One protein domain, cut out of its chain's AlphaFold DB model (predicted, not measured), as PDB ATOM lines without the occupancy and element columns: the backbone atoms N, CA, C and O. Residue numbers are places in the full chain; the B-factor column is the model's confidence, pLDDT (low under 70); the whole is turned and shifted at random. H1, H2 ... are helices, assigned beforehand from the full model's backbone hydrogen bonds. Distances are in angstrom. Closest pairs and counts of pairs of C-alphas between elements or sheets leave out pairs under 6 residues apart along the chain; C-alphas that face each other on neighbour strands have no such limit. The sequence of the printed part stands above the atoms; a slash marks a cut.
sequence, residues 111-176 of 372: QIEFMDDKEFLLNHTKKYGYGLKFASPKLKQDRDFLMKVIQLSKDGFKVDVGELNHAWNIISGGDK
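Overview. This is residues 111 to 176 of the 372 residues of an uncharacterized protein of Naegleria fowleri (UniProt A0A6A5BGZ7). Three short helices of similar length stand with H2 between H1 and H3: H1 and H2 lie side by side and run the same way, and H3 folds back along H2 in a steeply tilted helical hairpin. H1 and H3 stay apart, and the long link between H1 and H2, residues 129 to 142, runs back from the end of H1 to the start of H2, passing near the middle of the domain. The printed part has 66 residues with three named helices, in the order H1, H2, H3, and no named strand; the class is all helix, and the helices hold 34 of the 66 residues. The whole is compact, with a radius of gyration of the C-alphas of 10.9 A and spans of 33 by 26 by 17 A.

Along the chain. H1 is residues 118 to 128, 15.2 A from first to last C-alpha; it begins at C-alpha 118, at (-11.954, -35.707, -49.920). H2, the longest helix by residues, is residues 143 to 154 and measures 16.6 A; its first C-alpha, that of Arg 143, is at (-12.864, -33.988, -38.117). H3 is residues 161 to 171, 15.5 A long, and ends at C-alpha 171, at (-11.306, -30.098, -34.058).

Arrangement. H1 and H2 touch, and their closest C-alphas, those of Leu 122 and Val 149, are 6.5 A apart. They run the same way at a shallow tilt of 27 degrees, with centres 11.0 A apart. H2 and H3 touch with 12 pairs of C-alphas within 8 A, the closest being those of Leu 146 and Ala 167, 5.2 A apart. They form a helical hairpin, running opposite ways at a steep tilt of 41 degrees, with centres 9.6 A apart. H1 and H3 are apart. In H1 and H3 every O i to N i+4 pair is within hydrogen-bond range; in H2, 7 of 8 are.

Size, cuts and confidence. The two C-alphas farthest apart are those of Glu 113 and Lys 176, at 33.9 A. The printed part runs from 111 to 176 with no cut. The link from H1 to H2 is long, with 14 residues, whose C-alphas lie 4 to 12 A from the mean of the C-alphas; the link from H2 to H3 is short, with 6 residues. The mean pLDDT of the printed part is 76.5, and 14 residues are under 70: residues 111 to 112, 154, 161 to 162, 165, 168 to 169 and 171 to 176.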
ATOM      1  N   GLN A 111     -15.745 -26.994 -59.409       68.19
ATOM      2  CA  GLN A 111     -16.947 -27.736 -59.791       68.19
ATOM      3  C   GLN A 111     -17.648 -28.318 -58.572       68.19
ATOM      4  O   GLN A 111     -17.014 -28.931 -57.717       68.19
ATOM      5  N   ILE A 112     -18.971 -28.160 -58.541       66.62
ATOM      6  CA  ILE A 112     -19.821 -28.598 -57.428       66.62
ATOM      7  C   ILE A 112     -19.681 -30.112 -57.186       66.62
ATOM      8  O   ILE A 112     -19.675 -30.549 -56.042       66.62
ATOM      9  N   GLU A 113     -19.472 -30.896 -58.250       72.50
ATOM     10  CA  GLU A 113     -19.286 -32.355 -58.200       72.50
ATOM     11  C   GLU A 113     -18.105 -32.794 -57.312       72.50
ATOM     12  O   GLU A 113     -18.156 -33.870 -56.724       72.50
ATOM     13  N   PHE A 114     -17.068 -31.961 -57.154       77.50
ATOM     14  CA  PHE A 114     -15.881 -32.295 -56.354       77.50
ATOM     15  C   PHE A 114     -15.908 -31.720 -54.933       77.50
ATOM     16  O   PHE A 114     -14.940 -31.874 -54.190       77.50
ATOM     17  N   MET A 115     -16.989 -31.046 -54.526       79.62
ATOM     18  CA  MET A 115     -17.073 -30.423 -53.196       79.62
ATOM     19  C   MET A 115     -17.117 -31.444 -52.052       79.62
ATOM     20  O   MET A 115     -16.808 -31.085 -50.916       79.62
ATOM     21  N   ASP A 116     -17.490 -32.691 -52.349       80.31
ATOM     22  CA  ASP A 116     -17.548 -33.810 -51.402       80.31
ATOM     23  C   ASP A 116     -16.429 -34.850 -51.614       80.31
ATOM     24  O   ASP A 116     -16.326 -35.822 -50.862       80.31
ATOM     25  N   ASP A 117     -15.551 -34.645 -52.601       84.69
ATOM     26  CA  ASP A 117     -14.425 -35.537 -52.864       84.69
ATOM     27  C   ASP A 117     -13.223 -35.155 -51.985       84.69
ATOM     28  O   ASP A 117     -12.464 -34.221 -52.267       84.69
ATOM     29  N   LYS A 118     -13.043 -35.909 -50.891       86.38
ATOM     30  CA  LYS A 118     -11.954 -35.707 -49.920       86.38
ATOM     31  C   LYS A 118     -10.574 -35.740 -50.576       86.38
ATOM     32  O   LYS A 118      -9.688 -34.983 -50.183       86.38
ATOM     33  N   GLU A 119     -10.361 -36.635 -51.529       83.12
ATOM     34  CA  GLU A 119      -9.051 -36.853 -52.129       83.12
ATOM     35  C   GLU A 119      -8.707 -35.752 -53.125       83.12
ATOM     36  O   GLU A 119      -7.601 -35.198 -53.093       83.12
ATOM     37  N   PHE A 120      -9.684 -35.370 -53.948       83.06
ATOM     38  CA  PHE A 120      -9.557 -34.221 -54.829       83.06
ATOM     39  C   PHE A 120      -9.241 -32.952 -54.035       83.06
ATOM     40  O   PHE A 120      -8.278 -32.251 -54.354       83.06
ATOM     41  N   LEU A 121      -9.993 -32.686 -52.962       83.56
ATOM     42  CA  LEU A 121      -9.796 -31.510 -52.115       83.56
ATOM     43  C   LEU A 121      -8.420 -31.502 -51.441       83.56
ATOM     44  O   LEU A 121      -7.748 -30.474 -51.476       83.56
ATOM     45  N   LEU A 122      -7.950 -32.631 -50.895       84.19
ATOM     46  CA  LEU A 122      -6.606 -32.719 -50.302       84.19
ATOM     47  C   LEU A 122      -5.515 -32.442 -51.338       84.19
ATOM     48  O   LEU A 122      -4.581 -31.690 -51.063       84.19
ATOM     49  N   ASN A 123      -5.628 -33.009 -52.539       80.50
ATOM     50  CA  ASN A 123      -4.668 -32.767 -53.614       80.50
ATOM     51  C   ASN A 123      -4.720 -31.314 -54.114       80.50
ATOM     52  O   ASN A 123      -3.678 -30.721 -54.408       80.50
ATOM     53  N   HIS A 124      -5.908 -30.711 -54.152       82.00
ATOM     54  CA  HIS A 124      -6.089 -29.302 -54.479       82.00
ATOM     55  C   HIS A 124      -5.452 -28.394 -53.417       82.00
ATOM     56  O   HIS A 124      -4.717 -27.468 -53.764       82.00
ATOM     57  N   THR A 125      -5.639 -28.700 -52.129       83.69
ATOM     58  CA  THR A 125      -4.982 -27.997 -51.018       83.69
ATOM     59  C   THR A 125      -3.464 -28.162 -51.070       83.69
ATOM     60  O   THR A 125      -2.761 -27.169 -50.938       83.69
ATOM     61  N   LYS A 126      -2.930 -29.357 -51.358       83.38
ATOM     62  CA  LYS A 126      -1.475 -29.554 -51.549       83.38
ATOM     63  C   LYS A 126      -0.904 -28.661 -52.652       83.38
ATOM     64  O   LYS A 126       0.214 -28.170 -52.529       83.38
ATOM     65  N   LYS A 127      -1.648 -28.494 -53.750       80.62
ATOM     66  CA  LYS A 127      -1.177 -27.789 -54.948       80.62
ATOM     67  C   LYS A 127      -1.317 -26.271 -54.849       80.62
ATOM     68  O   LYS A 127      -0.428 -25.554 -55.301       80.62
ATOM     69  N   TYR A 128      -2.432 -25.787 -54.306       78.25
ATOM     70  CA  TYR A 128      -2.791 -24.366 -54.337       78.25
ATOM     71  C   TYR A 128      -2.932 -23.732 -52.951       78.25
ATOM     72  O   TYR A 128      -2.868 -22.511 -52.833       78.25
ATOM     73  N   GLY A 129      -3.099 -24.541 -51.906       78.69
ATOM     74  CA  GLY A 129      -3.185 -24.099 -50.518       78.69
ATOM     75  C   GLY A 129      -4.576 -23.706 -50.031       78.69
ATOM     76  O   GLY A 129      -4.715 -23.476 -48.839       78.69
ATOM     77  N   TYR A 130      -5.592 -23.643 -50.900       80.19
ATOM     78  CA  TYR A 130      -6.938 -23.162 -50.545       80.19
ATOM     79  C   TYR A 130      -8.086 -24.113 -50.962       80.19
ATOM     80  O   TYR A 130      -9.150 -23.685 -51.414       80.19
ATOM     81  N   GLY A 131      -7.878 -25.429 -50.863       83.38
ATOM     82  CA  GLY A 131      -8.903 -26.405 -51.254       83.38
ATOM     83  C   GLY A 131     -10.093 -26.474 -50.292       83.38
ATOM     84  O   GLY A 131     -11.223 -26.680 -50.739       83.38
ATOM     85  N   LEU A 132      -9.892 -26.234 -48.991       85.12
ATOM     86  CA  LEU A 132     -10.970 -26.276 -47.995       85.12
ATOM     87  C   LEU A 132     -12.042 -25.207 -48.254       85.12
ATOM     88  O   LEU A 132     -13.209 -25.439 -47.944       85.12
ATOM     89  N   LYS A 133     -11.696 -24.072 -48.876       83.88
ATOM     90  CA  LYS A 133     -12.638 -23.017 -49.295       83.88
ATOM     91  C   LYS A 133     -13.819 -23.586 -50.080       83.88
ATOM     92  O   LYS A 133     -14.959 -23.166 -49.858       83.88
ATOM     93  N   PHE A 134     -13.558 -24.564 -50.940       83.12
ATOM     94  CA  PHE A 134     -14.550 -25.153 -51.833       83.12
ATOM     95  C   PHE A 134     -15.193 -26.432 -51.298       83.12
ATOM     96  O   PHE A 134     -16.150 -26.917 -51.890       83.12
ATOM     97  N   ALA A 135     -14.716 -26.962 -50.172       86.31
ATOM     98  CA  ALA A 135     -15.329 -28.127 -49.554       86.31
ATOM     99  C   ALA A 135     -16.787 -27.845 -49.154       86.31
ATOM    100  O   ALA A 135     -17.155 -26.719 -48.776       86.31
ATOM    101  N   SER A 136     -17.614 -28.886 -49.210       85.81
ATOM    102  CA  SER A 136     -18.999 -28.819 -48.761       85.81
ATOM    103  C   SER A 136     -19.087 -28.459 -47.270       85.81
ATOM    104  O   SER A 136     -18.154 -28.721 -46.499       85.81
ATOM    105  N   PRO A 137     -20.211 -27.880 -46.808       85.31
ATOM    106  CA  PRO A 137     -20.415 -27.597 -45.387       85.31
ATOM    107  C   PRO A 137     -20.243 -28.836 -44.497       85.31
ATOM    108  O   PRO A 137     -19.734 -28.720 -43.386       85.31
ATOM    109  N   LYS A 138     -20.609 -30.019 -45.008       87.06
ATOM    110  CA  LYS A 138     -20.462 -31.300 -44.311       87.06
ATOM    111  C   LYS A 138     -18.990 -31.662 -44.114       87.06
ATOM    112  O   LYS A 138     -18.583 -31.938 -42.991       87.06
ATOM    113  N   LEU A 139     -18.176 -31.609 -45.172       85.44
ATOM    114  CA  LEU A 139     -16.740 -31.893 -45.066       85.44
ATOM    115  C   LEU A 139     -15.985 -30.846 -44.246       85.44
ATOM    116  O   LEU A 139     -15.054 -31.185 -43.524       85.44
ATOM    117  N   LYS A 140     -16.419 -29.583 -44.282       85.19
ATOM    118  CA  LYS A 140     -15.879 -28.516 -43.423       85.19
ATOM    119  C   LYS A 140     -16.106 -28.748 -41.928       85.19
ATOM    120  O   LYS A 140     -15.519 -28.021 -41.132       85.19
ATOM    121  N   GLN A 141     -16.954 -29.702 -41.554       82.25
ATOM    122  CA  GLN A 141     -17.199 -30.112 -40.170       82.25
ATOM    123  C   GLN A 141     -16.657 -31.522 -39.866       82.25
ATOM    124  O   GLN A 141     -16.678 -31.954 -38.716       82.25
ATOM    125  N   ASP A 142     -16.156 -32.239 -40.875       83.44
ATOM    126  CA  ASP A 142     -15.636 -33.600 -40.747       83.44
ATOM    127  C   ASP A 142     -14.226 -33.576 -40.138       83.44
ATOM    128  O   ASP A 142     -13.249 -33.191 -40.784       83.44
ATOM    129  N   ARG A 143     -14.122 -34.005 -38.877       77.62
ATOM    130  CA  ARG A 143     -12.864 -33.988 -38.117       77.62
ATOM    131  C   ARG A 143     -11.755 -34.803 -38.780       77.62
ATOM    132  O   ARG A 143     -10.624 -34.325 -38.828       77.62
ATOM    133  N   ASP A 144     -12.056 -35.973 -39.336       80.06
ATOM    134  CA  ASP A 144     -11.040 -36.850 -39.933       80.06
ATOM    135  C   ASP A 144     -10.442 -36.230 -41.195       80.06
ATOM    136  O   ASP A 144      -9.241 -36.328 -41.464       80.06
ATOM    137  N   PHE A 145     -11.283 -35.565 -41.983       85.38
ATOM    138  CA  PHE A 145     -10.839 -34.831 -43.160       85.38
ATOM    139  C   PHE A 145      -9.994 -33.608 -42.779       85.38
ATOM    140  O   PHE A 145      -8.912 -33.410 -43.335       85.38
ATOM    141  N   LEU A 146     -10.440 -32.824 -41.796       83.31
ATOM    142  CA  LEU A 146      -9.718 -31.643 -41.319       83.31
ATOM    143  C   LEU A 146      -8.353 -31.996 -40.708       83.31
ATOM    144  O   LEU A 146      -7.377 -31.286 -40.952       83.31
ATOM    145  N   MET A 147      -8.244 -33.126 -40.001       76.38
ATOM    146  CA  MET A 147      -6.962 -33.635 -39.498       76.38
ATOM    147  C   MET A 147      -5.979 -33.927 -40.635       76.38
ATOM    148  O   MET A 147      -4.800 -33.586 -40.541       76.38
ATOM    149  N   LYS A 148      -6.459 -34.492 -41.749       82.38
ATOM    150  CA  LYS A 148      -5.621 -34.708 -42.936       82.38
ATOM    151  C   LYS A 148      -5.169 -33.392 -43.561       82.38
ATOM    152  O   LYS A 148      -4.011 -33.295 -43.945       82.38
ATOM    153  N   VAL A 149      -6.034 -32.375 -43.625       84.00
ATOM    154  CA  VAL A 149      -5.668 -31.031 -44.123       84.00
ATOM    155  C   VAL A 149      -4.564 -30.405 -43.265       84.00
ATOM    156  O   VAL A 149      -3.621 -29.825 -43.800       84.00
ATOM    157  N   ILE A 150      -4.638 -30.566 -41.945       76.81
ATOM    158  CA  ILE A 150      -3.603 -30.101 -41.013       76.81
ATOM    159  C   ILE A 150      -2.291 -30.858 -41.222       76.81
ATOM    160  O   ILE A 150      -1.230 -30.233 -41.252       76.81
ATOM    161  N   GLN A 151      -2.350 -32.179 -41.414       79.44
ATOM    162  CA  GLN A 151      -1.164 -32.998 -41.674       79.44
ATOM    163  C   GLN A 151      -0.403 -32.525 -42.922       79.44
ATOM    164  O   GLN A 151       0.821 -32.515 -42.913       79.44
ATOM    165  N   LEU A 152      -1.094 -32.018 -43.950       79.00
ATOM    166  CA  LEU A 152      -0.427 -31.436 -45.124       79.00
ATOM    167  C   LEU A 152       0.488 -30.264 -44.764       79.00
ATOM    168  O   LEU A 152       1.572 -30.131 -45.325       79.00
ATOM    169  N   SER A 153       0.074 -29.421 -43.817       72.38
ATOM    170  CA  SER A 153       0.937 -28.343 -43.335       72.38
ATOM    171  C   SER A 153       2.162 -28.890 -42.599       72.38
ATOM    172  O   SER A 153       3.228 -28.290 -42.701       72.38
ATOM    173  N   LYS A 154       2.023 -30.008 -41.872       69.69
ATOM    174  CA  LYS A 154       3.137 -30.676 -41.176       69.69
ATOM    175  C   LYS A 154       4.126 -31.300 -42.155       69.69
ATOM    176  O   LYS A 154       5.330 -31.220 -41.946       69.69
ATOM    177  N   ASP A 155       3.621 -31.818 -43.268       76.38
ATOM    178  CA  ASP A 155       4.422 -32.404 -44.344       76.38
ATOM    179  C   ASP A 155       5.111 -31.337 -45.232       76.38
ATOM    180  O   ASP A 155       5.738 -31.669 -46.240       76.38
ATOM    181  N   GLY A 156       5.009 -30.046 -44.880       70.75
ATOM    182  CA  GLY A 156       5.696 -28.940 -45.555       70.75
ATOM    183  C   GLY A 156       4.938 -28.315 -46.730       70.75
ATOM    184  O   GLY A 156       5.501 -27.488 -47.451       70.75
ATOM    185  N   PHE A 157       3.665 -28.667 -46.943       73.31
ATOM    186  CA  PHE A 157       2.846 -28.039 -47.982       73.31
ATOM    187  C   PHE A 157       2.314 -26.675 -47.530       73.31
ATOM    188  O   PHE A 157       1.920 -26.472 -46.381       73.31
ATOM    189  N   LYS A 158       2.259 -25.722 -48.467       74.50
ATOM    190  CA  LYS A 158       1.741 -24.375 -48.208       74.50
ATOM    191  C   LYS A 158       0.212 -24.403 -48.161       74.50
ATOM    192  O   LYS A 158      -0.427 -24.421 -49.208       74.50
ATOM    193  N   VAL A 159      -0.351 -24.374 -46.957       77.69
ATOM    194  CA  VAL A 159      -1.801 -24.292 -46.710       77.69
ATOM    195  C   VAL A 159      -2.172 -22.883 -46.246       77.69
ATOM    196  O   VAL A 159      -1.442 -22.265 -45.468       77.69
ATOM    197  N   ASP A 160      -3.291 -22.358 -46.740       75.56
ATOM    198  CA  ASP A 160      -3.812 -21.048 -46.366       75.56
ATOM    199  C   ASP A 160      -4.137 -20.985 -44.866       75.56
ATOM    200  O   ASP A 160      -4.682 -21.913 -44.261       75.56
ATOM    201  N   VAL A 161      -3.789 -19.857 -44.250       65.94
ATOM    202  CA  VAL A 161      -3.913 -19.665 -42.801       65.94
ATOM    203  C   VAL A 161      -5.379 -19.691 -42.357       65.94
ATOM    204  O   VAL A 161      -5.679 -20.183 -41.270       65.94
ATOM    205  N   GLY A 162      -6.300 -19.194 -43.188       69.31
ATOM    206  CA  GLY A 162      -7.733 -19.241 -42.921       69.31
ATOM    207  C   GLY A 162      -8.269 -20.672 -42.867       69.31
ATOM    208  O   GLY A 162      -9.078 -20.982 -41.992       69.31
ATOM    209  N   GLU A 163      -7.772 -21.557 -43.733       75.94
ATOM    210  CA  GLU A 163      -8.177 -22.970 -43.762       75.94
ATOM    211  C   GLU A 163      -7.702 -23.736 -42.535       75.94
ATOM    212  O   GLU A 163      -8.484 -24.465 -41.924       75.94
ATOM    213  N   LEU A 164      -6.448 -23.522 -42.132       73.25
ATOM    214  CA  LEU A 164      -5.908 -24.120 -40.914       73.25
ATOM    215  C   LEU A 164      -6.680 -23.646 -39.681       73.25
ATOM    216  O   LEU A 164      -7.067 -24.465 -38.852       73.25
ATOM    217  N   ASN A 165      -6.968 -22.347 -39.582       68.62
ATOM    218  CA  ASN A 165      -7.745 -21.804 -38.468       68.62
ATOM    219  C   ASN A 165      -9.151 -22.410 -38.404       68.62
ATOM    220  O   ASN A 165      -9.610 -22.781 -37.326       68.62
ATOM    221  N   HIS A 166      -9.831 -22.536 -39.549       77.19
ATOM    222  CA  HIS A 166     -11.141 -23.184 -39.618       77.19
ATOM    223  C   HIS A 166     -11.070 -24.643 -39.157       77.19
ATOM    224  O   HIS A 166     -11.838 -25.042 -38.284       77.19
ATOM    225  N   ALA A 167     -10.124 -25.418 -39.695       77.31
ATOM    226  CA  ALA A 167      -9.944 -26.827 -39.361       77.31
ATOM    227  C   ALA A 167      -9.750 -27.043 -37.852       77.31
ATOM    228  O   ALA A 167     -10.453 -27.842 -37.231       77.31
ATOM    229  N   TRP A 168      -8.850 -26.266 -37.251       67.94
ATOM    230  CA  TRP A 168      -8.552 -26.352 -35.825       67.94
ATOM    231  C   TRP A 168      -9.714 -25.923 -34.937       67.94
ATOM    232  O   TRP A 168      -9.996 -26.612 -33.962       67.94
ATOM    233  N   ASN A 169     -10.440 -24.858 -35.286       69.44
ATOM    234  CA  ASN A 169     -11.606 -24.421 -34.508       69.44
ATOM    235  C   ASN A 169     -12.650 -25.539 -34.346       69.44
ATOM    236  O   ASN A 169     -13.249 -25.685 -33.280       69.44
ATOM    237  N   ILE A 170     -12.852 -26.339 -35.396       72.62
ATOM    238  CA  ILE A 170     -13.791 -27.465 -35.394       72.62
ATOM    239  C   ILE A 170     -13.240 -28.661 -34.604       72.62
ATOM    240  O   ILE A 170     -13.972 -29.283 -33.826       72.62
ATOM    241  N   ILE A 171     -11.955 -28.986 -34.773       67.50
ATOM    242  CA  ILE A 171     -11.306 -30.098 -34.058       67.50
ATOM    243  C   ILE A 171     -11.269 -29.828 -32.552       67.50
ATOM    244  O   ILE A 171     -11.651 -30.696 -31.769       67.50
ATOM    245  N   SER A 172     -10.918 -28.606 -32.152       56.72
ATOM    246  CA  SER A 172     -10.891 -28.166 -30.753       56.72
ATOM    247  C   SER A 172     -12.286 -27.943 -30.148       56.72
ATOM    248  O   SER A 172     -12.396 -27.623 -28.971       56.72
ATOM    249  N   GLY A 173     -13.370 -28.114 -30.920       54.53
ATOM    250  CA  GLY A 173     -14.740 -28.048 -30.401       54.53
ATOM    251  C   GLY A 173     -15.185 -26.654 -29.950       54.53
ATOM    252  O   GLY A 173     -16.067 -26.545 -29.106       54.53
ATOM    253  N   GLY A 174     -14.583 -25.586 -30.484       50.59
ATOM    254  CA  GLY A 174     -14.881 -24.210 -30.069       50.59
ATOM    255  C   GLY A 174     -14.310 -23.812 -28.702       50.59
ATOM    256  O   GLY A 174     -14.334 -22.622 -28.370       50.59
ATOM    257  N   ASP A 175     -13.722 -24.751 -27.956       41.53
ATOM    258  CA  ASP A 175     -12.891 -24.424 -26.809       41.53
ATOM    259  C   ASP A 175     -11.534 -23.924 -27.310       41.53
ATOM    260  O   ASP A 175     -10.715 -24.619 -27.912       41.53
ATOM    261  N   LYS A 176     -11.350 -22.620 -27.111       51.19
ATOM    262  CA  LYS A 176     -10.095 -21.903 -27.313       51.19
ATOM    263  C   LYS A 176      -8.991 -22.648 -26.554       51.19
ATOM    264  O   LYS A 176      -9.137 -22.843 -25.352       51.19
TER     265      LYS A 176